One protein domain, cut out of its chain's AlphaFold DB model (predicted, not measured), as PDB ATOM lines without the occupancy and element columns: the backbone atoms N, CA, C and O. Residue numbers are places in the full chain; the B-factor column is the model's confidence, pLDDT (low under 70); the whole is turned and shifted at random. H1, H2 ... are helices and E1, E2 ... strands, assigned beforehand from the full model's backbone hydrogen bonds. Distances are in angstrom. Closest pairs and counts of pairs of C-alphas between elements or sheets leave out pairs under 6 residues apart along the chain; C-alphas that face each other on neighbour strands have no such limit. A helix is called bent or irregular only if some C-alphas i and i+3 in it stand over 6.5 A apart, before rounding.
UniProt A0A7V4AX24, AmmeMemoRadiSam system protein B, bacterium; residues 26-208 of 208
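Overview. This is residues 26 to 208 of the 208 residues of the protein "AmmeMemoRadiSam system protein B" of bacterium (UniProt A0A7V4AX24). A long hairpin of strands, E2 and E3, with short E1 beside one end of E3, makes a wall, and the long helix H6 covers one face of it. From H6 the chain folds back and forth through H7 and H8, and H4 packs on H7 and H5 on H8, while H1, H2 and H3 make a loose arm away from the sheet, from which residues 55 to 60 stick out. The printed part has 183 residues, with eight named helices and three strands in the order H1 H2 H3 H4 H5 E1 H6 H7 H8 E2 E3; the sheet runs E1 E3 E2, antiparallel, and the class is mixed, helices and strands. The whole is compact, with a radius of gyration of the C-alphas of 17.1 A and spans of 49 by 43 by 37 A.

Along the chain. E2, residues 184 to 193, is 27.6 A long; E3, residues 198 to 207, is 29.9 A long and ends at C-alpha 207 (-1.634, -13.080, -17.906). E1 is residues 115 to 117. H6, residues 128 to 147, is 28.7 A long and begins at C-alpha 128 (-2.446, -26.455, -46.187). H7 is residues 150 to 160, H8 residues 169 to 178, H4 residues 74 to 79 and H5 residues 87 to 100, 19.8 A long. H1, residues 26 to 34, begins at C-alpha 26 (-21.086, 6.930, -17.885) and is irregular, C-alphas 28 and 31 being 9.5 A apart. H2 is residues 37 to 42, and H3 residues 45 to 57, 18.9 A long.

Arrangement. In the hairpin E2 and E3, N 192 and O 200 are 2.9 A apart; between E1 and E3, N 199 and O 116 are 2.7 A apart. H6 is on the sheet, two layers, a helix on one face of strands, at a height of 8.3 A, along E3 at 19 degrees on the local plane. H6 and H7, a hairpin, touch with residues 141 to 145 of H6, closest C-alphas Ile 144 and Phe 153, 6.1 A, at a shallow tilt of 18 degrees, opposite ways. H7 and H8, also a hairpin, touch at C-alphas Gln 150 and Leu 176, 6.8 A. H5 and H8 touch at C-alphas Ala 93 and Cys 178, 5.5 A, at a steep tilt of 54 degrees. H4 touches H7, C-alphas Leu 77 and Arg 158, 6.4 A, about perpendicular at 89 degrees. H1 is near H5; H2 and H3 are apart. In H4, H5, H6 and H8 every O i to N i+4 pair is within hydrogen-bond range, against 8 of 9 in H3, 6 of 7 in H7, 1 of 5 in H1 with 2 of 6 O i to N i+3 pairs, and 0 of 2 in H2 with 3 of 3.

Size, cuts and confidence. The C-alphas farthest apart, of Asp 27 and Gln 128, are 50.8 A apart. The printed part has no cut. The links H3 to H4 and H5 to E1 are long. The mean pLDDT of the printed part is 92.6, and no printed residue is under 70.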
ATOM      1  N   LEU A  26     -20.032   6.070 -17.330       85.81
ATOM      2  CA  LEU A  26     -21.086   6.930 -17.885       85.81
ATOM      3  C   LEU A  26     -20.982   8.391 -17.431       85.81
ATOM      4  O   LEU A  26     -21.287   9.281 -18.216       85.81
ATOM      5  N   ASP A  27     -20.515   8.655 -16.211       85.62
ATOM      6  CA  ASP A  27     -20.311  10.029 -15.738       85.62
ATOM      7  C   ASP A  27     -19.116  10.681 -16.449       85.62
ATOM      8  O   ASP A  27     -19.119  11.881 -16.719       85.62
ATOM      9  N   GLN A  28     -18.088   9.884 -16.757       85.00
ATOM     10  CA  GLN A  28     -16.843  10.352 -17.363       85.00
ATOM     11  C   GLN A  28     -16.961  10.578 -18.875       85.00
ATOM     12  O   GLN A  28     -16.464  11.577 -19.391       85.00
ATOM     13  N   PHE A  29     -17.604   9.658 -19.590       86.75
ATOM     14  CA  PHE A  29     -17.673   9.673 -21.056       86.75
ATOM     15  C   PHE A  29     -19.060  10.061 -21.585       86.75
ATOM     16  O   PHE A  29     -19.224  10.316 -22.780       86.75
ATOM     17  N   GLY A  30     -20.057  10.158 -20.704       86.50
ATOM     18  CA  GLY A  30     -21.416  10.535 -21.063       86.50
ATOM     19  C   GLY A  30     -22.158   9.454 -21.862       86.50
ATOM     20  O   GLY A  30     -21.741   8.294 -21.908       86.50
ATOM     21  N   PRO A  31     -23.275   9.828 -22.515       81.88
ATOM     22  CA  PRO A  31     -24.118   8.892 -23.259       81.88
ATOM     23  C   PRO A  31     -23.428   8.280 -24.483       81.88
ATOM     24  O   PRO A  31     -23.877   7.239 -24.942       81.88
ATOM     25  N   ALA A  32     -22.319   8.859 -24.959       79.44
ATOM     26  CA  ALA A  32     -21.577   8.367 -26.121       79.44
ATOM     27  C   ALA A  32     -21.043   6.930 -25.954       79.44
ATOM     28  O   ALA A  32     -20.861   6.212 -26.931       79.44
ATOM     29  N   LEU A  33     -20.854   6.457 -24.713       82.06
ATOM     30  CA  LEU A  33     -20.550   5.042 -24.441       82.06
ATOM     31  C   LEU A  33     -21.665   4.076 -24.865       82.06
ATOM     32  O   LEU A  33     -21.451   2.869 -24.885       82.06
ATOM     33  N   ARG A  34     -22.858   4.599 -25.151       82.69
ATOM     34  CA  ARG A  34     -24.054   3.840 -25.518       82.69
ATOM     35  C   ARG A  34     -24.463   4.077 -26.971       82.69
ATOM     36  O   ARG A  34     -25.508   3.579 -27.370       82.69
ATOM     37  N   ASP A  35     -23.657   4.794 -27.758       82.12
ATOM     38  CA  ASP A  35     -23.978   5.117 -29.159       82.12
ATOM     39  C   ASP A  35     -24.246   3.854 -30.001       82.12
ATOM     40  O   ASP A  35     -25.108   3.868 -30.875       82.12
ATOM     41  N   ASP A  36     -23.576   2.744 -29.669       78.12
ATOM     42  CA  ASP A  36     -23.735   1.438 -30.316       78.12
ATOM     43  C   ASP A  36     -24.445   0.404 -29.412       78.12
ATOM     44  O   ASP A  36     -24.271  -0.802 -29.588       78.12
ATOM     45  N   GLU A  37     -25.254   0.829 -28.426       81.75
ATOM     46  CA  GLU A  37     -25.858  -0.104 -27.452       81.75
ATOM     47  C   GLU A  37     -26.789  -1.141 -28.100       81.75
ATOM     48  O   GLU A  37     -26.928  -2.252 -27.594       81.75
ATOM     49  N   PHE A  38     -27.377  -0.829 -29.259       83.69
ATOM     50  CA  PHE A  38     -28.184  -1.790 -30.017       83.69
ATOM     51  C   PHE A  38     -27.357  -2.946 -30.594       83.69
ATOM     52  O   PHE A  38     -27.887  -4.052 -30.711       83.69
ATOM     53  N   THR A  39     -26.072  -2.729 -30.892       79.44
ATOM     54  CA  THR A  39     -25.147  -3.776 -31.364       79.44
ATOM     55  C   THR A  39     -24.976  -4.869 -30.312       79.44
ATOM     56  O   THR A  39     -24.863  -6.042 -30.652       79.44
ATOM     57  N   HIS A  40     -25.089  -4.516 -29.025       78.69
ATOM     58  CA  HIS A  40     -25.016  -5.472 -27.922       78.69
ATOM     59  C   HIS A  40     -26.105  -6.558 -27.997       78.69
ATOM     60  O   HIS A  40     -25.919  -7.653 -27.475       78.69
ATOM     61  N   ARG A  41     -27.261  -6.297 -28.624       82.12
ATOM     62  CA  ARG A  41     -28.351  -7.287 -28.711       82.12
ATOM     63  C   ARG A  41     -27.965  -8.525 -29.524       82.12
ATOM     64  O   ARG A  41     -28.508  -9.597 -29.277       82.12
ATOM     65  N   THR A  42     -27.094  -8.358 -30.511       79.38
ATOM     66  CA  THR A  42     -26.640  -9.423 -31.419       79.38
ATOM     67  C   THR A  42     -25.166  -9.756 -31.204       79.38
ATOM     68  O   THR A  42     -24.557 -10.398 -32.050       79.38
ATOM     69  N   GLU A  43     -24.580  -9.272 -30.106       79.31
ATOM     70  CA  GLU A  43     -23.176  -9.483 -29.777       79.31
ATOM     71  C   GLU A  43     -23.015 -10.771 -28.969       79.31
ATOM     72  O   GLU A  43     -23.581 -10.910 -27.884       79.31
ATOM     73  N   HIS A  44     -22.214 -11.702 -29.479       80.94
ATOM     74  CA  HIS A  44     -22.040 -13.026 -28.879       80.94
ATOM     75  C   HIS A  44     -20.693 -13.190 -28.168       80.94
ATOM     76  O   HIS A  44     -20.570 -14.042 -27.284       80.94
ATOM     77  N   SER A  45     -19.698 -12.353 -28.486       82.19
ATOM     78  CA  SER A  45     -18.356 -12.439 -27.892       82.19
ATOM     79  C   SER A  45     -18.383 -12.262 -26.373       82.19
ATOM     80  O   SER A  45     -17.667 -12.963 -25.663       82.19
ATOM     81  N   ILE A  46     -19.255 -11.388 -25.853       86.44
ATOM     82  CA  ILE A  46     -19.425 -11.126 -24.414       86.44
ATOM     83  C   ILE A  46     -20.296 -12.199 -23.745       86.44
ATOM     84  O   ILE A  46     -20.008 -12.627 -22.622       86.44
ATOM     85  N   GLU A  47     -21.362 -12.646 -24.415       88.00
ATOM     86  CA  GLU A  47     -22.305 -13.632 -23.874       88.00
ATOM     87  C   GLU A  47     -21.602 -14.957 -23.556       88.00
ATOM     88  O   GLU A  47     -21.768 -15.505 -22.461       88.00
ATOM     89  N   PHE A  48     -20.742 -15.429 -24.463       88.44
ATOM     90  CA  PHE A  48     -20.008 -16.679 -24.272       88.44
ATOM     91  C   PHE A  48     -19.087 -16.638 -23.041       88.44
ATOM     92  O   PHE A  48     -19.042 -17.597 -22.265       88.44
ATOM     93  N   GLN A  49     -18.433 -15.497 -22.780       91.69
ATOM     94  CA  GLN A  49     -17.601 -15.331 -21.581       91.69
ATOM     95  C   GLN A  49     -18.433 -15.400 -20.297       91.69
ATOM     96  O   GLN A  49     -17.985 -15.969 -19.302       91.69
ATOM     97  N   CYS A  50     -19.662 -14.871 -20.303       89.81
ATOM     98  CA  CYS A  50     -20.556 -14.940 -19.144       89.81
ATOM     99  C   CYS A  50     -20.897 -16.393 -18.778       89.81
ATOM    100  O   CYS A  50     -20.872 -16.755 -17.598       89.81
ATOM    101  N   VAL A  51     -21.183 -17.229 -19.782       90.69
ATOM    102  CA  VAL A  51     -21.473 -18.659 -19.591       90.69
ATOM    103  C   VAL A  51     -20.245 -19.391 -19.051       90.69
ATOM    104  O   VAL A  51     -20.354 -20.118 -18.060       90.69
ATOM    105  N   PHE A  52     -19.068 -19.155 -19.642       91.31
ATOM    106  CA  PHE A  52     -17.815 -19.764 -19.195       91.31
ATOM    107  C   PHE A  52     -17.475 -19.388 -17.746       91.31
ATOM    108  O   PHE A  52     -17.192 -20.262 -16.929       91.31
ATOM    109  N   LEU A  53     -17.581 -18.105 -17.388       92.00
ATOM    110  CA  LEU A  53     -17.335 -17.631 -16.025       92.00
ATOM    111  C   LEU A  53     -18.306 -18.241 -15.016       92.00
ATOM    112  O   LEU A  53     -17.891 -18.637 -13.927       92.00
ATOM    113  N   ARG A  54     -19.593 -18.346 -15.369       91.25
ATOM    114  CA  ARG A  54     -20.590 -18.984 -14.504       91.25
ATOM    115  C   ARG A  54     -20.259 -20.452 -14.255       91.25
ATOM    116  O   ARG A  54     -20.417 -20.920 -13.129       91.25
ATOM    117  N   HIS A  55     -19.804 -21.161 -15.283       92.50
ATOM    118  CA  HIS A  55     -19.368 -22.544 -15.158       92.50
ATOM    119  C   HIS A  55     -18.105 -22.665 -14.289       92.50
ATOM    120  O   HIS A  55     -18.094 -23.446 -13.342       92.50
ATOM    121  N   ALA A  56     -17.078 -21.857 -14.562       92.19
ATOM    122  CA  ALA A  56     -15.777 -21.936 -13.900       92.19
ATOM    123  C   ALA A  56     -15.808 -21.529 -12.416       92.19
ATOM    124  O   ALA A  56     -15.108 -22.125 -11.600       92.19
ATOM    125  N   LEU A  57     -16.609 -20.522 -12.051       91.31
ATOM    126  CA  LEU A  57     -16.720 -20.038 -10.666       91.31
ATOM    127  C   LEU A  57     -17.776 -20.797  -9.848       91.31
ATOM    128  O   LEU A  57     -17.782 -20.733  -8.619       91.31
ATOM    129  N   GLY A  58     -18.667 -21.523 -10.520       91.81
ATOM    130  CA  GLY A  58     -19.751 -22.260  -9.887       91.81
ATOM    131  C   GLY A  58     -20.913 -21.377  -9.405       91.81
ATOM    132  O   GLY A  58     -20.916 -20.146  -9.556       91.81
ATOM    133  N   PRO A  59     -21.962 -22.006  -8.839       87.75
ATOM    134  CA  PRO A  59     -23.199 -21.321  -8.509       87.75
ATOM    135  C   PRO A  59     -23.073 -20.271  -7.396       87.75
ATOM    136  O   PRO A  59     -23.785 -19.262  -7.437       87.75
ATOM    137  N   ASP A  60     -22.134 -20.475  -6.473       89.94
ATOM    138  CA  ASP A  60     -22.016 -19.713  -5.224       89.94
ATOM    139  C   ASP A  60     -21.055 -18.516  -5.309       89.94
ATOM    140  O   ASP A  60     -20.993 -17.707  -4.386       89.94
ATOM    141  N   HIS A  61     -20.330 -18.363  -6.424       83.25
ATOM    142  CA  HIS A  61     -19.413 -17.243  -6.660       83.25
ATOM    143  C   HIS A  61     -19.822 -16.436  -7.903       83.25
ATOM    144  O   HIS A  61     -19.166 -16.512  -8.944       83.25
ATOM    145  N   PRO A  62     -20.911 -15.645  -7.841       80.31
ATOM    146  CA  PRO A  62     -21.313 -14.809  -8.964       80.31
ATOM    147  C   PRO A  62     -20.277 -13.701  -9.217       80.31
ATOM    148  O   PRO A  62     -20.054 -12.828  -8.374       80.31
ATOM    149  N   ALA A  63     -19.658 -13.706 -10.400       85.00
ATOM    150  CA  ALA A  63     -18.831 -12.594 -10.852       85.00
ATOM    151  C   ALA A  63     -19.707 -11.383 -11.197       85.00
ATOM    152  O   ALA A  63     -20.694 -11.496 -11.923       85.00
ATOM    153  N   ARG A  64     -19.311 -10.198 -10.723       89.94
ATOM    154  CA  ARG A  64     -19.835  -8.940 -11.268       89.94
ATOM    155  C   ARG A  64     -19.044  -8.613 -12.525       89.94
ATOM    156  O   ARG A  64     -17.825  -8.478 -12.452       89.94
ATOM    157  N   ILE A  65     -19.742  -8.463 -13.639       90.50
ATOM    158  CA  ILE A  65     -19.133  -8.152 -14.931       90.50
ATOM    159  C   ILE A  65     -19.389  -6.696 -15.315       90.50
ATOM    160  O   ILE A  65     -20.422  -6.119 -14.974       90.50
ATOM    161  N   LEU A  66     -18.441  -6.126 -16.048       91.25
ATOM    162  CA  LEU A  66     -18.611  -4.886 -16.792       91.25
ATOM    163  C   LEU A  66     -18.450  -5.240 -18.277       91.25
ATOM    164  O   LEU A  66     -17.311  -5.386 -18.722       91.25
ATOM    165  N   PRO A  67     -19.548  -5.447 -19.025       89.88
ATOM    166  CA  PRO A  67     -19.455  -5.724 -20.450       89.88
ATOM    167  C   PRO A  67     -18.971  -4.465 -21.173       89.88
ATOM    168  O   PRO A  67     -19.513  -3.376 -20.975       89.88
ATOM    169  N   LEU A  68     -17.936  -4.617 -21.994       89.25
ATOM    170  CA  LEU A  68     -17.385  -3.539 -22.803       89.25
ATOM    171  C   LEU A  68     -17.243  -4.030 -24.238       89.25
ATOM    172  O   LEU A  68     -16.425  -4.899 -24.523       89.25
ATOM    173  N   TYR A  69     -18.027  -3.439 -25.131       88.12
ATOM    174  CA  TYR A  69     -17.851  -3.607 -26.563       88.12
ATOM    175  C   TYR A  69     -16.914  -2.512 -27.076       88.12
ATOM    176  O   TYR A  69     -17.205  -1.323 -26.935       88.12
ATOM    177  N   VAL A  70     -15.769  -2.906 -27.637       86.06
ATOM    178  CA  VAL A  70     -14.800  -1.974 -28.224       86.06
ATOM    179  C   VAL A  70     -15.019  -1.971 -29.727       86.06
ATOM    180  O   VAL A  70     -14.701  -2.946 -30.404       86.06
ATOM    181  N   SER A  71     -15.577  -0.880 -30.245       80.38
ATOM    182  CA  SER A  71     -15.910  -0.783 -31.662       80.38
ATOM    183  C   SER A  71     -14.674  -0.858 -32.567       80.38
ATOM    184  O   SER A  71     -13.518  -0.747 -32.145       80.38
ATOM    185  N   SER A  72     -14.938  -1.098 -33.850       81.00
ATOM    186  CA  SER A  72     -13.925  -1.211 -34.896       81.00
ATOM    187  C   SER A  72     -12.958  -0.021 -34.893       81.00
ATOM    188  O   SER A  72     -13.362   1.138 -35.001       81.00
ATOM    189  N   MET A  73     -11.662  -0.327 -34.814       80.94
ATOM    190  CA  MET A  73     -10.577   0.650 -34.900       80.94
ATOM    191  C   MET A  73      -9.795   0.543 -36.224       80.94
ATOM    192  O   MET A  73      -8.712   1.112 -36.349       80.94
ATOM    193  N   TYR A  74     -10.343  -0.123 -37.248       85.06
ATOM    194  CA  TYR A  74      -9.703  -0.253 -38.571       85.06
ATOM    195  C   TYR A  74      -9.389   1.101 -39.230       85.06
ATOM    196  O   TYR A  74      -8.437   1.212 -40.002       85.06
ATOM    197  N   GLU A  75     -10.130   2.165 -38.898       88.69
ATOM    198  CA  GLU A  75      -9.799   3.518 -39.363       88.69
ATOM    199  C   GLU A  75      -8.429   3.989 -38.841       88.69
ATOM    200  O   GLU A  75      -7.686   4.649 -39.567       88.69
ATOM    201  N   LEU A  76      -8.069   3.647 -37.597       90.19
ATOM    202  CA  LEU A  76      -6.758   3.971 -37.024       90.19
ATOM    203  C   LEU A  76      -5.651   3.188 -37.731       90.19
ATOM    204  O   LEU A  76      -4.638   3.777 -38.107       90.19
ATOM    205  N   LEU A  77      -5.899   1.901 -38.005       91.62
ATOM    206  CA  LEU A  77      -4.995   1.047 -38.774       91.62
ATOM    207  C   LEU A  77      -4.704   1.651 -40.159       91.62
ATOM    208  O   LEU A  77      -3.543   1.855 -40.511       91.62
ATOM    209  N   GLY A  78      -5.750   2.045 -40.898       92.19
ATOM    210  CA  GLY A  78      -5.627   2.651 -42.230       92.19
ATOM    211  C   GLY A  78      -4.985   4.043 -42.238       92.19
ATOM    212  O   GLY A  78      -4.282   4.397 -43.180       92.19
ATOM    213  N   ARG A  79      -5.173   4.833 -41.175       93.50
ATOM    214  CA  ARG A  79      -4.489   6.128 -40.992       93.50
ATOM    215  C   ARG A  79      -3.063   5.984 -40.477       93.50
ATOM    216  O   ARG A  79      -2.336   6.972 -40.408       93.50
ATOM    217  N   GLY A  80      -2.678   4.775 -40.097       94.12
ATOM    218  CA  GLY A  80      -1.373   4.497 -39.553       94.12
ATOM    219  C   GLY A  80      -1.129   5.084 -38.166       94.12
ATOM    220  O   GLY A  80       0.016   5.394 -37.849       94.12
ATOM    221  N   ILE A  81      -2.177   5.171 -37.347       93.75
ATOM    222  CA  ILE A  81      -2.115   5.627 -35.955       93.75
ATOM    223  C   ILE A  81      -2.182   4.401 -35.034       93.75
ATOM    224  O   ILE A  81      -3.197   3.698 -35.064       93.75
ATOM    225  N   PRO A  82      -1.145   4.119 -34.222       92.69
ATOM    226  CA  PRO A  82      -1.199   3.065 -33.216       92.69
ATOM    227  C   PRO A  82      -2.371   3.254 -32.251       92.69
ATOM    228  O   PRO A  82      -2.649   4.364 -31.803       92.69
ATOM    229  N   PHE A  83      -3.043   2.162 -31.878       88.88
ATOM    230  CA  PHE A  83      -4.223   2.216 -31.001       88.88
ATOM    231  C   PHE A  83      -3.943   2.915 -29.668       88.88
ATOM    232  O   PHE A  83      -4.778   3.653 -29.158       88.88
ATOM    233  N   HIS A  84      -2.746   2.718 -29.127       88.81
ATOM    234  CA  HIS A  84      -2.328   3.297 -27.859       88.81
ATOM    235  C   HIS A  84      -1.955   4.779 -27.935       88.81
ATOM    236  O   HIS A  84      -1.741   5.403 -26.897       88.81
ATOM    237  N   GLU A  85      -1.885   5.350 -29.138       93.19
ATOM    238  CA  GLU A  85      -1.701   6.784 -29.371       93.19
ATOM    239  C   GLU A  85      -3.037   7.512 -29.586       93.19
ATOM    240  O   GLU A  85      -3.076   8.742 -29.553       93.19
ATOM    241  N   ASP A  86      -4.146   6.787 -29.779       91.44
ATOM    242  CA  ASP A  86      -5.463   7.406 -29.905       91.44
ATOM    243  C   ASP A  86      -5.932   7.980 -28.550       91.44
ATOM    244  O   ASP A  86      -6.042   7.240 -27.565       91.44
ATOM    245  N   PRO A  87      -6.263   9.285 -28.462       91.69
ATOM    246  CA  PRO A  87      -6.644   9.903 -27.192       91.69
ATOM    247  C   PRO A  87      -7.897   9.302 -26.544       91.69
ATOM    248  O   PRO A  87      -8.003   9.285 -25.314       91.69
ATOM    249  N   ALA A  88      -8.860   8.817 -27.338       87.69
ATOM    250  CA  ALA A  88     -10.064   8.195 -26.793       87.69
ATOM    251  C   ALA A  88      -9.732   6.821 -26.194       87.69
ATOM    252  O   ALA A  88     -10.159   6.530 -25.074       87.69
ATOM    253  N   ALA A  89      -8.906   6.026 -26.882       89.88
ATOM    254  CA  ALA A  89      -8.403   4.756 -26.372       89.88
ATOM    255  C   ALA A  89      -7.574   4.936 -25.087       89.88
ATOM    256  O   ALA A  89      -7.826   4.246 -24.097       89.88
ATOM    257  N   GLN A  90      -6.655   5.908 -25.051       92.88
ATOM    258  CA  GLN A  90      -5.857   6.224 -23.859       92.88
ATOM    259  C   GLN A  90      -6.729   6.616 -22.661       92.88
ATOM    260  O   GLN A  90      -6.508   6.135 -21.546       92.88
ATOM    261  N   SER A  91      -7.726   7.476 -22.890       92.12
ATOM    262  CA  SER A  91      -8.646   7.934 -21.846       92.12
ATOM    263  C   SER A  91      -9.480   6.779 -21.284       92.12
ATOM    264  O   SER A  91      -9.577   6.620 -20.065       92.12
ATOM    265  N   LEU A  92     -10.025   5.923 -22.158       91.81
ATOM    266  CA  LEU A  92     -10.784   4.741 -21.749       91.81
ATOM    267  C   LEU A  92      -9.908   3.747 -20.976       91.81
ATOM    268  O   LEU A  92     -10.291   3.316 -19.891       91.81
ATOM    269  N   ALA A  93      -8.708   3.444 -21.474       94.44
ATOM    270  CA  ALA A  93      -7.774   2.552 -20.794       94.44
ATOM    271  C   ALA A  93      -7.367   3.094 -19.412       94.44
ATOM    272  O   ALA A  93      -7.332   2.348 -18.435       94.44
ATOM    273  N   ALA A  94      -7.128   4.405 -19.286       94.75
ATOM    274  CA  ALA A  94      -6.839   5.035 -17.998       94.75
ATOM    275  C   ALA A  94      -8.005   4.893 -17.005       94.75
ATOM    276  O   ALA A  94      -7.775   4.570 -15.839       94.75
ATOM    277  N   ALA A  95      -9.247   5.077 -17.462       93.56
ATOM    278  CA  ALA A  95     -10.434   4.885 -16.634       93.56
ATOM    279  C   ALA A  95     -10.593   3.421 -16.186       93.56
ATOM    280  O   ALA A  95     -10.842   3.155 -15.010       93.56
ATOM    281  N   LEU A  96     -10.388   2.464 -17.095       94.19
ATOM    282  CA  LEU A  96     -10.452   1.032 -16.794       94.19
ATOM    283  C   LEU A  96      -9.370   0.606 -15.792       94.19
ATOM    284  O   LEU A  96      -9.683  -0.079 -14.817       94.19
ATOM    285  N   ARG A  97      -8.125   1.074 -15.953       94.94
ATOM    286  CA  ARG A  97      -7.043   0.840 -14.979       94.94
ATOM    287  C   ARG A  97      -7.350   1.467 -13.618       94.94
ATOM    288  O   ARG A  97      -7.109   0.843 -12.589       94.94
ATOM    289  N   ALA A  98      -7.936   2.665 -13.588       93.00
ATOM    290  CA  ALA A  98      -8.358   3.306 -12.342       93.00
ATOM    291  C   ALA A  98      -9.499   2.551 -11.639       93.00
ATOM    292  O   ALA A  98      -9.586   2.567 -10.413       93.00
ATOM    293  N   ILE A  99     -10.378   1.879 -12.386       90.81
ATOM    294  CA  ILE A  99     -11.389   0.980 -11.814       90.81
ATOM    295  C   ILE A  99     -10.715  -0.279 -11.254       90.81
ATOM    296  O   ILE A  99     -11.010  -0.666 -10.121       90.81
ATOM    297  N   ALA A 100      -9.803  -0.888 -12.015       92.06
ATOM    298  CA  ALA A 100      -9.098  -2.110 -11.630       92.06
ATOM    299  C   ALA A 100      -8.159  -1.925 -10.427       92.06
ATOM    300  O   ALA A 100      -7.976  -2.852  -9.649       92.06
ATOM    301  N   SER A 101      -7.617  -0.726 -10.195       91.94
ATOM    302  CA  SER A 101      -6.783  -0.458  -9.013       91.94
ATOM    303  C   SER A 101      -7.576  -0.369  -7.701       91.94
ATOM    304  O   SER A 101      -7.002  -0.419  -6.616       91.94
ATOM    305  N   ARG A 102      -8.906  -0.231  -7.776       91.00
ATOM    306  CA  ARG A 102      -9.782  -0.009  -6.609       91.00
ATOM    307  C   ARG A 102     -10.465  -1.276  -6.109       91.00
ATOM    308  O   ARG A 102     -11.090  -1.246  -5.050       91.00
ATOM    309  N   GLN A 103     -10.414  -2.359  -6.876       88.88
ATOM    310  CA  GLN A 103     -11.081  -3.618  -6.561       88.88
ATOM    311  C   GLN A 103     -10.415  -4.775  -7.303       88.88
ATOM    312  O   GLN A 103      -9.744  -4.575  -8.303       88.88
ATOM    313  N   ARG A 104     -10.630  -6.006  -6.836       90.06
ATOM    314  CA  ARG A 104     -10.121  -7.199  -7.523       90.06
ATOM    315  C   ARG A 104     -10.809  -7.327  -8.884       90.06
ATOM    316  O   ARG A 104     -12.000  -7.630  -8.939       90.06
ATOM    317  N   THR A 105     -10.062  -7.084  -9.955       92.69
ATOM    318  CA  THR A 105     -10.554  -7.082 -11.335       92.69
ATOM    319  C   THR A 105      -9.674  -7.973 -12.200       92.69
ATOM    320  O   THR A 105      -8.453  -7.929 -12.101       92.69
ATOM    321  N   THR A 106     -10.307  -8.755 -13.069       93.44
ATOM    322  CA  THR A 106      -9.647  -9.512 -14.134       93.44
ATOM    323  C   THR A 106     -10.164  -8.991 -15.464       93.44
ATOM    324  O   THR A 106     -11.377  -8.908 -15.663       93.44
ATOM    325  N   PHE A 107      -9.252  -8.624 -16.361       96.00
ATOM    326  CA  PHE A 107      -9.598  -8.276 -17.736       96.00
ATOM    327  C   PHE A 107      -9.717  -9.552 -18.566       96.00
ATOM    328  O   PHE A 107      -8.863 -10.430 -18.476       96.00
ATOM    329  N   ILE A 108     -10.773  -9.643 -19.371       95.56
ATOM    330  CA  ILE A 108     -11.017 -10.762 -20.283       95.56
ATOM    331  C   ILE A 108     -11.249 -10.171 -21.668       95.56
ATOM    332  O   ILE A 108     -12.165  -9.368 -21.847       95.56
ATOM    333  N   ALA A 109     -10.420 -10.564 -22.632       95.81
ATOM    334  CA  ALA A 109     -10.646 -10.298 -24.046       95.81
ATOM    335  C   ALA A 109     -11.272 -11.550 -24.673       95.81
ATOM    336  O   ALA A 109     -10.584 -12.544 -24.889       95.81
ATOM    337  N   GLY A 110     -12.586 -11.521 -24.907       94.25
ATOM    338  CA  GLY A 110     -13.293 -12.604 -25.592       94.25
ATOM    339  C   GLY A 110     -13.142 -12.450 -27.099       94.25
ATOM    340  O   GLY A 110     -13.864 -11.652 -27.692       94.25
ATOM    341  N   VAL A 111     -12.184 -13.159 -27.694       93.75
ATOM    342  CA  VAL A 111     -11.846 -13.035 -29.117       93.75
ATOM    343  C   VAL A 111     -11.510 -14.393 -29.717       93.75
ATOM    344  O   VAL A 111     -10.904 -15.229 -29.048       93.75
ATOM    345  N   ASP A 112     -11.834 -14.552 -30.994       94.69
ATOM    346  CA  ASP A 112     -11.207 -15.545 -31.860       94.69
ATOM    347  C   ASP A 112     -10.068 -14.868 -32.643       94.69
ATOM    348  O   ASP A 112      -9.985 -13.635 -32.713       94.69
ATOM    349  N   PHE A 113      -9.155 -15.668 -33.192       96.50
ATOM    350  CA  PHE A 113      -8.060 -15.167 -34.020       96.50
ATOM    351  C   PHE A 113      -8.519 -15.092 -35.488       96.50
ATOM    352  O   PHE A 113      -9.493 -14.401 -35.787       96.50
ATOM    353  N   ALA A 114      -7.814 -15.727 -36.418       97.56
ATOM    354  CA  ALA A 114      -8.033 -15.581 -37.849       97.56
ATOM    355  C   ALA A 114      -9.355 -16.209 -38.317       97.56
ATOM    356  O   ALA A 114      -9.727 -17.291 -37.867       97.56
ATOM    357  N   HIS A 115      -9.999 -15.552 -39.281       97.50
ATOM    358  CA  HIS A 115     -11.164 -16.009 -40.029       97.50
ATOM    359  C   HIS A 115     -10.845 -15.943 -41.531       97.50
ATOM    360  O   HIS A 115     -10.841 -14.870 -42.137       97.50
ATOM    361  N   VAL A 116     -10.557 -17.096 -42.135       97.44
ATOM    362  CA  VAL A 116     -10.074 -17.201 -43.524       97.44
ATOM    363  C   VAL A 116     -10.939 -18.176 -44.314       97.44
ATOM    364  O   VAL A 116     -11.327 -19.220 -43.803       97.44
ATOM    365  N   GLY A 117     -11.247 -17.878 -45.568       96.56
ATOM    366  CA  GLY A 117     -11.992 -18.744 -46.480       96.56
ATOM    367  C   GLY A 117     -13.368 -18.206 -46.868       96.56
ATOM    368  O   GLY A 117     -13.733 -17.059 -46.602       96.56
ATOM    369  N   LEU A 118     -14.151 -19.064 -47.522       94.31
ATOM    370  CA  LEU A 118     -15.325 -18.661 -48.305       94.31
ATOM    371  C   LEU A 118     -16.402 -17.915 -47.497       94.31
ATOM    372  O   LEU A 118     -17.040 -16.997 -48.013       94.31
ATOM    373  N   ARG A 119     -16.616 -18.275 -46.225       94.31
ATOM    374  CA  ARG A 119     -17.595 -17.603 -45.346       94.31
ATOM    375  C   ARG A 119     -17.173 -16.192 -44.952       94.31
ATOM    376  O   ARG A 119     -18.035 -15.388 -44.602       94.31
ATOM    377  N   PHE A 120     -15.879 -15.899 -45.015       93.69
ATOM    378  CA  PHE A 120     -15.289 -14.631 -44.589       93.69
ATOM    379  C   PHE A 120     -14.955 -13.709 -45.767       93.69
ATOM    380  O   PHE A 120     -14.442 -12.615 -45.567       93.69
ATOM    381  N   GLY A 121     -15.338 -14.111 -46.984       92.75
ATOM    382  CA  GLY A 121     -15.213 -13.297 -48.191       92.75
ATOM    383  C   GLY A 121     -13.960 -13.576 -49.017       92.75
ATOM    384  O   GLY A 121     -13.774 -12.916 -50.041       92.75
ATOM    385  N   ASP A 122     -13.142 -14.555 -48.624       94.75
ATOM    386  CA  ASP A 122     -11.987 -14.965 -49.418       94.75
ATOM    387  C   ASP A 122     -12.426 -15.753 -50.663       94.75
ATOM    388  O   ASP A 122     -13.436 -16.464 -50.632       94.75
ATOM    389  N   PRO A 123     -11.681 -15.646 -51.779       93.69
ATOM    390  CA  PRO A 123     -12.065 -16.273 -53.043       93.69
ATOM    391  C   PRO A 123     -11.906 -17.798 -53.037       93.69
ATOM    392  O   PRO A 123     -12.525 -18.480 -53.852       93.69
ATOM    393  N   GLU A 124     -11.069 -18.331 -52.146       93.50
ATOM    394  CA  GLU A 124     -10.677 -19.735 -52.116       93.50
ATOM    395  C   GLU A 124     -10.720 -20.284 -50.687       93.50
ATOM    396  O   GLU A 124     -10.550 -19.556 -49.707       93.50
ATOM    397  N   ALA A 125     -10.961 -21.590 -50.570       95.44
ATOM    398  CA  ALA A 125     -10.839 -22.290 -49.299       95.44
ATOM    399  C   ALA A 125      -9.356 -22.389 -48.884       95.44
ATOM    400  O   ALA A 125      -8.494 -22.529 -49.754       95.44
ATOM    401  N   PRO A 126      -9.041 -22.365 -47.577       95.75
ATOM    402  CA  PRO A 126      -7.661 -22.398 -47.112       95.75
ATOM    403  C   PRO A 126      -7.030 -23.770 -47.373       95.75
ATOM    404  O   PRO A 126      -7.403 -24.779 -46.763       95.75
ATOM    405  N   ASP A 127      -6.037 -23.799 -48.258       96.00
ATOM    406  CA  ASP A 127      -5.168 -24.957 -48.444       96.00
ATOM    407  C   ASP A 127      -4.205 -25.135 -47.252       96.00
ATOM    408  O   ASP A 127      -4.194 -24.351 -46.300       96.00
ATOM    409  N   GLN A 128      -3.383 -26.187 -47.282       97.12
ATOM    410  CA  GLN A 128      -2.446 -26.455 -46.187       97.12
ATOM    411  C   GLN A 128      -1.440 -25.308 -45.984       97.12
ATOM    412  O   GLN A 128      -1.092 -24.991 -44.847       97.12
ATOM    413  N   ALA A 129      -1.000 -24.655 -47.064       97.69
ATOM    414  CA  ALA A 129      -0.052 -23.551 -46.979       97.69
ATOM    415  C   ALA A 129      -0.673 -22.331 -46.281       97.69
ATOM    416  O   ALA A 129      -0.022 -21.700 -45.445       97.69
ATOM    417  N   MET A 130      -1.942 -22.031 -46.568       96.88
ATOM    418  CA  MET A 130      -2.702 -20.995 -45.878       96.88
ATOM    419  C   MET A 130      -2.902 -21.337 -44.396       96.88
ATOM    420  O   MET A 130      -2.687 -20.483 -43.538       96.88
ATOM    421  N   GLN A 131      -3.242 -22.586 -44.063       98.12
ATOM    422  CA  GLN A 131      -3.383 -23.027 -42.666       98.12
ATOM    423  C   GLN A 131      -2.078 -22.854 -41.872       98.12
ATOM    424  O   GLN A 131      -2.083 -22.346 -40.744       98.12
ATOM    425  N   ASP A 132      -0.943 -23.212 -42.476       98.44
ATOM    426  CA  ASP A 132       0.383 -23.061 -41.873       98.44
ATOM    427  C   ASP A 132       0.794 -21.585 -41.740       98.44
ATOM    428  O   ASP A 132       1.414 -21.192 -40.743       98.44
ATOM    429  N   LEU A 133       0.423 -20.741 -42.709       97.50
ATOM    430  CA  LEU A 133       0.600 -19.291 -42.627       97.50
ATOM    431  C   LEU A 133      -0.197 -18.705 -41.460       97.50
ATOM    432  O   LEU A 133       0.390 -17.998 -40.636       97.50
ATOM    433  N   VAL A 134      -1.490 -19.030 -41.364       98.19
ATOM    434  CA  VAL A 134      -2.356 -18.592 -40.262       98.19
ATOM    435  C   VAL A 134      -1.762 -19.030 -38.927       98.19
ATOM    436  O   VAL A 134      -1.586 -18.198 -38.043       98.19
ATOM    437  N   ARG A 135      -1.328 -20.294 -38.807       98.62
ATOM    438  CA  ARG A 135      -0.722 -20.824 -37.575       98.62
ATOM    439  C   ARG A 135       0.498 -20.024 -37.155       98.62
ATOM    440  O   ARG A 135       0.604 -19.632 -35.997       98.62
ATOM    441  N   ARG A 136       1.424 -19.765 -38.080       98.56
ATOM    442  CA  ARG A 136       2.616 -18.964 -37.766       98.56
ATOM    443  C   ARG A 136       2.252 -17.556 -37.317       98.56
ATOM    444  O   ARG A 136       2.789 -17.103 -36.312       98.56
ATOM    445  N   ARG A 137       1.370 -16.871 -38.048       98.44
ATOM    446  CA  ARG A 137       1.010 -15.481 -37.744       98.44
ATOM    447  C   ARG A 137       0.241 -15.356 -36.433       98.44
ATOM    448  O   ARG A 137       0.465 -14.416 -35.685       98.44
ATOM    449  N   ASP A 138      -0.601 -16.323 -36.115       98.50
ATOM    450  CA  ASP A 138      -1.325 -16.362 -34.849       98.50
ATOM    451  C   ASP A 138      -0.413 -16.633 -33.651       98.50
ATOM    452  O   ASP A 138      -0.566 -16.012 -32.600       98.50
ATOM    453  N   LEU A 139       0.563 -17.533 -33.798       98.62
ATOM    454  CA  LEU A 139       1.563 -17.777 -32.758       98.62
ATOM    455  C   LEU A 139       2.489 -16.567 -32.571       98.62
ATOM    456  O   LEU A 139       2.868 -16.256 -31.445       98.62
ATOM    457  N   GLU A 140       2.807 -15.851 -33.651       98.56
ATOM    458  CA  GLU A 140       3.508 -14.566 -33.588       98.56
ATOM    459  C   GLU A 140       2.672 -13.509 -32.849       98.56
ATOM    460  O   GLU A 140       3.187 -12.834 -31.957       98.56
ATOM    461  N   LEU A 141       1.372 -13.406 -33.150       98.31
ATOM    462  CA  LEU A 141       0.450 -12.529 -32.429       98.31
ATOM    463  C   LEU A 141       0.392 -12.890 -30.938       98.31
ATOM    464  O   LEU A 141       0.474 -11.999 -30.096       98.31
ATOM    465  N   ALA A 142       0.305 -14.176 -30.590       98.44
ATOM    466  CA  ALA A 142       0.321 -14.629 -29.200       98.44
ATOM    467  C   ALA A 142       1.624 -14.245 -28.476       98.44
ATOM    468  O   ALA A 142       1.590 -13.801 -27.330       98.44
ATOM    469  N   ASP A 143       2.774 -14.358 -29.137       98.50
ATOM    470  CA  ASP A 143       4.075 -13.955 -28.591       98.50
ATOM    471  C   ASP A 143       4.170 -12.426 -28.396       98.50
ATOM    472  O   ASP A 143       4.617 -11.939 -27.353       98.50
ATOM    473  N   ILE A 144       3.654 -11.643 -29.348       98.38
ATOM    474  CA  ILE A 144       3.508 -10.184 -29.220       98.38
ATOM    475  C   ILE A 144       2.615  -9.818 -28.030       98.38
ATOM    476  O   ILE A 144       2.986  -8.971 -27.211       98.38
ATOM    477  N   LEU A 145       1.456 -10.475 -27.910       98.12
ATOM    478  CA  LEU A 145       0.523 -10.284 -26.802       98.12
ATOM    479  C   LEU A 145       1.198 -10.616 -25.468       98.12
ATOM    480  O   LEU A 145       1.096  -9.833 -24.526       98.12
ATOM    481  N   ALA A 146       1.942 -11.723 -25.394       98.06
ATOM    482  CA  ALA A 146       2.638 -12.153 -24.187       98.06
ATOM    483  C   ALA A 146       3.707 -11.148 -23.723       98.06
ATOM    484  O   ALA A 146       3.843 -10.897 -22.523       98.06
ATOM    485  N   ARG A 147       4.421 -10.526 -24.669       97.25
ATOM    486  CA  ARG A 147       5.370  -9.430 -24.406       97.25
ATOM    487  C   ARG A 147       4.698  -8.086 -24.122       97.25
ATOM    488  O   ARG A 147       5.382  -7.155 -23.704       97.25
ATOM    489  N   ARG A 148       3.383  -7.983 -24.343       96.62
ATOM    490  CA  ARG A 148       2.587  -6.750 -24.248       96.62
ATOM    491  C   ARG A 148       3.144  -5.620 -25.125       96.62
ATOM    492  O   ARG A 148       3.051  -4.444 -24.779       96.62
ATOM    493  N   ASP A 149       3.720  -5.978 -26.270       96.81
ATOM    494  CA  ASP A 149       4.350  -5.025 -27.182       96.81
ATOM    495  C   ASP A 149       3.300  -4.393 -28.105       96.81
ATOM    496  O   ASP A 149       2.915  -4.946 -29.136       96.81
ATOM    497  N   GLN A 150       2.814  -3.214 -27.716       96.06
ATOM    498  CA  GLN A 150       1.772  -2.492 -28.450       96.06
ATOM    499  C   GLN A 150       2.253  -1.975 -29.817       96.06
ATOM    500  O   GLN A 150       1.438  -1.806 -30.728       96.06
ATOM    501  N   SER A 151       3.559  -1.747 -29.977       95.81
ATOM    502  CA  SER A 151       4.161  -1.321 -31.244       95.81
ATOM    503  C   SER A 151       4.251  -2.492 -32.216       95.81
ATOM    504  O   SER A 151       3.832  -2.362 -33.366       95.81
ATOM    505  N   ALA A 152       4.722  -3.652 -31.748       97.62
ATOM    506  CA  ALA A 152       4.740  -4.876 -32.543       97.62
ATOM    507  C   ALA A 152       3.322  -5.350 -32.883       97.62
ATOM    508  O   ALA A 152       3.080  -5.750 -34.017       97.62
ATOM    509  N   PHE A 153       2.365  -5.226 -31.956       97.75
ATOM    510  CA  PHE A 153       0.951  -5.518 -32.213       97.75
ATOM    511  C   PHE A 153       0.425  -4.690 -33.382       97.75
ATOM    512  O   PHE A 153      -0.137  -5.221 -34.337       97.75
ATOM    513  N   PHE A 154       0.656  -3.380 -33.343       96.50
ATOM    514  CA  PHE A 154       0.234  -2.498 -34.416       96.50
ATOM    515  C   PHE A 154       0.925  -2.817 -35.747       96.50
ATOM    516  O   PHE A 154       0.260  -2.867 -36.780       96.50
ATOM    517  N   ALA A 155       2.238  -3.066 -35.732       96.81
ATOM    518  CA  ALA A 155       2.985  -3.450 -36.927       96.81
ATOM    519  C   ALA A 155       2.459  -4.761 -37.539       96.81
ATOM    520  O   ALA A 155       2.270  -4.827 -38.750       96.81
ATOM    521  N   HIS A 156       2.147  -5.753 -36.703       97.50
ATOM    522  CA  HIS A 156       1.648  -7.064 -37.113       97.50
ATOM    523  C   HIS A 156       0.332  -6.982 -37.899       97.50
ATOM    524  O   HIS A 156       0.201  -7.631 -38.934       97.50
ATOM    525  N   PHE A 157      -0.622  -6.160 -37.445       96.56
ATOM    526  CA  PHE A 157      -1.882  -5.930 -38.165       96.56
ATOM    527  C   PHE A 157      -1.730  -4.995 -39.364       96.56
ATOM    528  O   PHE A 157      -2.495  -5.072 -40.321       96.56
ATOM    529  N   ARG A 158      -0.760  -4.079 -39.336       95.25
ATOM    530  CA  ARG A 158      -0.511  -3.178 -40.467       95.25
ATOM    531  C   ARG A 158       0.156  -3.847 -41.649       95.25
ATOM    532  O   ARG A 158      -0.024  -3.370 -42.764       95.25
ATOM    533  N   GLU A 159       0.949  -4.880 -41.398       95.75
ATOM    534  CA  GLU A 159       1.700  -5.598 -42.424       95.75
ATOM    535  C   GLU A 159       0.783  -6.149 -43.522       95.75
ATOM    536  O   GLU A 159       1.074  -5.982 -44.704       95.75
ATOM    537  N   ASP A 160      -0.342  -6.746 -43.129       93.06
ATOM    538  CA  ASP A 160      -1.321  -7.365 -44.026       93.06
ATOM    539  C   ASP A 160      -2.686  -6.655 -44.012       93.06
ATOM    540  O   ASP A 160      -3.630  -7.131 -44.635       93.06
ATOM    541  N   MET A 161      -2.800  -5.514 -43.320       94.25
ATOM    542  CA  MET A 161      -4.065  -4.810 -43.081       94.25
ATOM    543  C   MET A 161      -5.153  -5.712 -42.473       94.25
ATOM    544  O   MET A 161      -6.336  -5.512 -42.749       94.25
ATOM    545  N   ASP A 162      -4.748  -6.676 -41.636       94.06
ATOM    546  CA  ASP A 162      -5.604  -7.711 -41.055       94.06
ATOM    547  C   ASP A 162      -6.331  -8.554 -42.119       94.06
ATOM    548  O   ASP A 162      -7.510  -8.877 -41.993       94.06
ATOM    549  N   ALA A 163      -5.618  -8.953 -43.179       92.88
ATOM    550  CA  ALA A 163      -6.144  -9.848 -44.220       92.88
ATOM    551  C   ALA A 163      -6.658 -11.201 -43.681       92.88
ATOM    552  O   ALA A 163      -7.337 -11.935 -44.388       92.88
ATOM    553  N   ARG A 164      -6.320 -11.543 -42.434       95.06
ATOM    554  CA  ARG A 164      -6.794 -12.737 -41.726       95.06
ATOM    555  C   ARG A 164      -8.091 -12.506 -40.951       95.06
ATOM    556  O   ARG A 164      -8.537 -13.432 -40.285       95.06
ATOM    557  N   HIS A 165      -8.662 -11.304 -40.993       94.81
ATOM    558  CA  HIS A 165      -9.921 -10.942 -40.343       94.81
ATOM    559  C   HIS A 165      -9.979 -11.349 -38.860       94.81
ATOM    560  O   HIS A 165     -10.887 -12.066 -38.428       94.81
ATOM    561  N   VAL A 166      -9.000 -10.919 -38.058       94.94
ATOM    562  CA  VAL A 166      -9.021 -11.189 -36.616       94.94
ATOM    563  C   VAL A 166     -10.154 -10.396 -35.966       94.94
ATOM    564  O   VAL A 166     -10.059  -9.182 -35.774       94.94
ATOM    565  N   CYS A 167     -11.234 -11.086 -35.578       87.56
ATOM    566  CA  CYS A 167     -12.485 -10.446 -35.147       87.56
ATOM    567  C   CYS A 167     -12.319  -9.532 -33.920       87.56
ATOM    568  O   CYS A 167     -13.083  -8.587 -33.721       87.56
ATOM    569  N   GLY A 168     -11.299  -9.797 -33.103       87.50
ATOM    570  CA  GLY A 168     -11.062  -9.136 -31.830       87.50
ATOM    571  C   GLY A 168      -9.942  -8.103 -31.798       87.50
ATOM    572  O   GLY A 168      -9.534  -7.736 -30.696       87.50
ATOM    573  N   MET A 169      -9.419  -7.626 -32.936       93.38
ATOM    574  CA  MET A 169      -8.258  -6.714 -32.961       93.38
ATOM    575  C   MET A 169      -8.422  -5.507 -32.011       93.38
ATOM    576  O   MET A 169      -7.537  -5.237 -31.197       93.38
ATOM    577  N   SER A 170      -9.564  -4.808 -32.053       92.38
ATOM    578  CA  SER A 170      -9.843  -3.669 -31.158       92.38
ATOM    579  C   SER A 170      -9.869  -4.069 -29.679       92.38
ATOM    580  O   SER A 170      -9.355  -3.346 -28.821       92.38
ATOM    581  N   ALA A 171     -10.471  -5.220 -29.364       94.44
ATOM    582  CA  ALA A 171     -10.567  -5.725 -28.000       94.44
ATOM    583  C   ALA A 171      -9.187  -6.127 -27.457       94.44
ATOM    584  O   ALA A 171      -8.860  -5.782 -26.323       94.44
ATOM    585  N   LEU A 172      -8.350  -6.767 -28.279       96.44
ATOM    586  CA  LEU A 172      -6.961  -7.091 -27.949       96.44
ATOM    587  C   LEU A 172      -6.111  -5.830 -27.742       96.44
ATOM    588  O   LEU A 172      -5.363  -5.751 -26.769       96.44
ATOM    589  N   ALA A 173      -6.258  -4.813 -28.596       95.75
ATOM    590  CA  ALA A 173      -5.552  -3.541 -28.443       95.75
ATOM    591  C   ALA A 173      -5.923  -2.826 -27.130       95.75
ATOM    592  O   ALA A 173      -5.055  -2.338 -26.397       95.75
ATOM    593  N   MET A 174      -7.221  -2.794 -26.801       96.00
ATOM    594  CA  MET A 174      -7.704  -2.240 -25.536       96.00
ATOM    595  C   MET A 174      -7.238  -3.076 -24.337       96.00
ATOM    596  O   MET A 174      -6.819  -2.516 -23.325       96.00
ATOM    597  N   PHE A 175      -7.245  -4.406 -24.460       97.06
ATOM    598  CA  PHE A 175      -6.722  -5.319 -23.446       97.06
ATOM    599  C   PHE A 175      -5.243  -5.050 -23.158       97.06
ATOM    600  O   PHE A 175      -4.898  -4.842 -22.000       97.06
ATOM    601  N   LEU A 176      -4.392  -4.945 -24.185       96.88
ATOM    602  CA  LEU A 176      -2.975  -4.588 -24.032       96.88
ATOM    603  C   LEU A 176      -2.761  -3.215 -23.387       96.88
ATOM    604  O   LEU A 176      -1.749  -2.991 -22.727       96.88
ATOM    605  N   SER A 177      -3.710  -2.298 -23.569       96.06
ATOM    606  CA  SER A 177      -3.678  -0.984 -22.927       96.06
ATOM    607  C   SER A 177      -4.075  -1.040 -21.445       96.06
ATOM    608  O   SER A 177      -3.806  -0.094 -20.707       96.06
ATOM    609  N   CYS A 178      -4.730  -2.112 -20.991       96.06
ATOM    610  CA  CYS A 178      -5.271  -2.233 -19.635       96.06
ATOM    611  C   CYS A 178      -4.546  -3.261 -18.765       96.06
ATOM    612  O   CYS A 178      -4.444  -3.048 -17.558       96.06
ATOM    613  N   VAL A 179      -4.106  -4.373 -19.354       95.50
ATOM    614  CA  VAL A 179      -3.511  -5.492 -18.628       95.50
ATOM    615  C   VAL A 179      -2.179  -5.074 -18.015       95.50
ATOM    616  O   VAL A 179      -1.295  -4.558 -18.695       95.50
ATOM    617  N   ASP A 180      -2.052  -5.319 -16.717       91.50
ATOM    618  CA  ASP A 180      -0.817  -5.162 -15.962       91.50
ATOM    619  C   ASP A 180      -0.473  -6.539 -15.396       91.50
ATOM    620  O   ASP A 180      -1.191  -7.071 -14.549       91.50
ATOM    621  N   ALA A 181       0.535  -7.171 -15.985       93.81
ATOM    622  CA  ALA A 181       0.947  -8.534 -15.684       93.81
ATOM    623  C   ALA A 181       2.455  -8.638 -15.887       93.81
ATOM    624  O   ALA A 181       3.000  -7.993 -16.784       93.81
ATOM    625  N   ASP A 182       3.125  -9.482 -15.112       93.56
ATOM    626  CA  ASP A 182       4.559  -9.726 -15.264       93.56
ATOM    627  C   ASP A 182       4.801 -10.844 -16.279       93.56
ATOM    628  O   ASP A 182       5.721 -10.790 -17.099       93.56
ATOM    629  N   ARG A 183       3.928 -11.848 -16.274       95.62
ATOM    630  CA  ARG A 183       4.029 -13.079 -17.047       95.62
ATOM    631  C   ARG A 183       2.816 -13.245 -17.942       95.62
ATOM    632  O   ARG A 183       1.721 -12.760 -17.668       95.62
ATOM    633  N   ALA A 184       3.029 -13.953 -19.037       97.88
ATOM    634  CA  ALA A 184       1.966 -14.382 -19.920       97.88
ATOM    635  C   ALA A 184       2.309 -15.756 -20.492       97.88
ATOM    636  O   ALA A 184       3.482 -16.064 -20.712       97.88
ATOM    637  N   ALA A 185       1.293 -16.582 -20.711       96.94
ATOM    638  CA  ALA A 185       1.451 -17.916 -21.267       96.94
ATOM    639  C   ALA A 185       0.322 -18.235 -22.247       96.94
ATOM    640  O   ALA A 185      -0.850 -17.983 -21.963       96.94
ATOM    641  N   LEU A 186       0.689 -18.835 -23.379       98.19
ATOM    642  CA  LEU A 186      -0.247 -19.489 -24.284       98.19
ATOM    643  C   LEU A 186      -0.613 -20.854 -23.689       98.19
ATOM    644  O   LEU A 186       0.240 -21.729 -23.568       98.19
ATOM    645  N   ALA A 187      -1.868 -21.017 -23.283       97.69
ATOM    646  CA  ALA A 187      -2.382 -22.253 -22.704       97.69
ATOM    647  C   ALA A 187      -2.773 -23.269 -23.784       97.69
ATOM    648  O   ALA A 187      -2.526 -24.462 -23.628       97.69
ATOM    649  N   ALA A 188      -3.379 -22.796 -24.873       98.00
ATOM    650  CA  ALA A 188      -3.777 -23.621 -26.006       98.00
ATOM    651  C   ALA A 188      -3.872 -22.772 -27.275       98.00
ATOM    652  O   ALA A 188      -4.187 -21.583 -27.204       98.00
ATOM    653  N   TYR A 189      -3.636 -23.404 -28.419       98.56
ATOM    654  CA  TYR A 189      -3.894 -22.856 -29.744       98.56
ATOM    655  C   TYR A 189      -4.356 -23.986 -30.651       98.56
ATOM    656  O   TYR A 189      -3.731 -25.049 -30.648       98.56
ATOM    657  N   ASP A 190      -5.393 -23.746 -31.444       98.38
ATOM    658  CA  ASP A 190      -5.759 -24.651 -32.525       98.38
ATOM    659  C   ASP A 190      -6.526 -23.923 -33.642       98.38
ATOM    660  O   ASP A 190      -6.807 -22.723 -33.568       98.38
ATOM    661  N   GLN A 191      -6.821 -24.658 -34.710       98.12
ATOM    662  CA  GLN A 191      -7.565 -24.209 -35.877       98.12
ATOM    663  C   GLN A 191      -8.662 -25.217 -36.202       98.12
ATOM    664  O   GLN A 191      -8.472 -26.424 -36.074       98.12
ATOM    665  N   ILE A 192      -9.797 -24.734 -36.694       97.44
ATOM    666  CA  ILE A 192     -10.832 -25.579 -37.281       97.44
ATOM    667  C   ILE A 192     -11.088 -25.139 -38.715       97.44
ATOM    668  O   ILE A 192     -11.318 -23.962 -38.963       97.44
ATOM    669  N   VAL A 193     -11.063 -26.092 -39.647       96.62
ATOM    670  CA  VAL A 193     -11.552 -25.901 -41.016       96.62
ATOM    671  C   VAL A 193     -12.908 -26.578 -41.114       96.62
ATOM    672  O   VAL A 193     -13.034 -27.777 -40.864       96.62
ATOM    673  N   ASP A 194     -13.938 -25.809 -41.437       94.19
ATOM    674  CA  ASP A 194     -15.281 -26.337 -41.599       94.19
ATOM    675  C   ASP A 194     -15.484 -27.010 -42.967       94.19
ATOM    676  O   ASP A 194     -14.711 -26.856 -43.915       94.19
ATOM    677  N   SER A 195     -16.583 -27.754 -43.091       93.12
ATOM    678  CA  SER A 195     -16.949 -28.436 -44.336       93.12
ATOM    679  C   SER A 195     -17.299 -27.488 -45.489       93.12
ATOM    680  O   SER A 195     -17.451 -27.943 -46.618       93.12
ATOM    681  N   ALA A 196     -17.493 -26.196 -45.212       90.75
ATOM    682  CA  ALA A 196     -17.766 -25.167 -46.209       90.75
ATOM    683  C   ALA A 196     -16.479 -24.483 -46.703       90.75
ATOM    684  O   ALA A 196     -16.568 -23.552 -47.500       90.75
ATOM    685  N   GLY A 197     -15.297 -24.933 -46.265       92.75
ATOM    686  CA  GLY A 197     -14.014 -24.397 -46.709       92.75
ATOM    687  C   GLY A 197     -13.660 -23.070 -46.045       92.75
ATOM    688  O   GLY A 197     -13.157 -22.167 -46.710       92.75
ATOM    689  N   SER A 198     -13.968 -22.918 -44.757       97.31
ATOM    690  CA  SER A 198     -13.564 -21.754 -43.960       97.31
ATOM    691  C   SER A 198     -12.845 -22.182 -42.687       97.31
ATOM    692  O   SER A 198     -13.242 -23.141 -42.030       97.31
ATOM    693  N   LEU A 199     -11.775 -21.471 -42.357       97.88
ATOM    694  CA  LEU A 199     -10.946 -21.656 -41.184       97.88
ATOM    695  C   LEU A 199     -11.261 -20.596 -40.134       97.88
ATOM    696  O   LEU A 199     -11.315 -19.409 -40.451       97.88
ATOM    697  N   VAL A 200     -11.380 -21.036 -38.882       97.88
ATOM    698  CA  VAL A 200     -11.294 -20.170 -37.700       97.88
ATOM    699  C   VAL A 200     -10.184 -20.687 -36.795       97.88
ATOM    700  O   VAL A 200     -10.084 -21.895 -36.565       97.88
ATOM    701  N   SER A 201      -9.346 -19.795 -36.277       98.25
ATOM    702  CA  SER A 201      -8.343 -20.133 -35.267       98.25
ATOM    703  C   SER A 201      -8.670 -19.526 -33.908       98.25
ATOM    704  O   SER A 201      -9.335 -18.495 -33.801       98.25
ATOM    705  N   TYR A 202      -8.210 -20.185 -32.848       97.12
ATOM    706  CA  TYR A 202      -8.511 -19.804 -31.472       97.12
ATOM    707  C   TYR A 202      -7.316 -20.054 -30.556       97.12
ATOM    708  O   TYR A 202      -6.540 -20.995 -30.739       97.12
ATOM    709  N   ALA A 203      -7.178 -19.194 -29.548       97.25
ATOM    710  CA  ALA A 203      -6.099 -19.245 -28.576       97.25
ATOM    711  C   ALA A 203      -6.623 -18.970 -27.164       97.25
ATOM    712  O   ALA A 203      -7.409 -18.052 -26.942       97.25
ATOM    713  N   GLY A 204      -6.139 -19.738 -26.192       97.25
ATOM    714  CA  GLY A 204      -6.309 -19.445 -24.772       97.25
ATOM    715  C   GLY A 204      -5.013 -18.884 -24.207       97.25
ATOM    716  O   GLY A 204      -3.983 -19.553 -24.278       97.25
ATOM    717  N   MET A 205      -5.047 -17.687 -23.624       97.88
ATOM    718  CA  MET A 205      -3.876 -17.056 -23.006       97.88
ATOM    719  C   MET A 205      -4.171 -16.608 -21.575       97.88
ATOM    720  O   MET A 205      -5.272 -16.159 -21.268       97.88
ATOM    721  N   VAL A 206      -3.168 -16.711 -20.703       97.44
ATOM    722  CA  VAL A 206      -3.239 -16.280 -19.300       97.44
ATOM    723  C   VAL A 206      -2.159 -15.240 -19.037       97.44
ATOM    724  O   VAL A 206      -1.028 -15.412 -19.481       97.44
ATOM    725  N   PHE A 207      -2.509 -14.189 -18.294       97.75
ATOM    726  CA  PHE A 207      -1.634 -13.080 -17.906       97.75
ATOM    727  C   PHE A 207      -1.641 -12.968 -16.376       97.75
ATOM    728  O   PHE A 207      -2.724 -12.904 -15.789       97.75
ATOM    729  N   CYS A 208      -0.468 -12.999 -15.735       92.31
ATOM    730  CA  CYS A 208      -0.326 -13.015 -14.275       92.31
ATOM    731  C   CYS A 208       0.873 -12.232 -13.746       92.31
ATOM    732  O   CYS A 208       1.830 -11.986 -14.513       92.31
TER     733      CYS A 208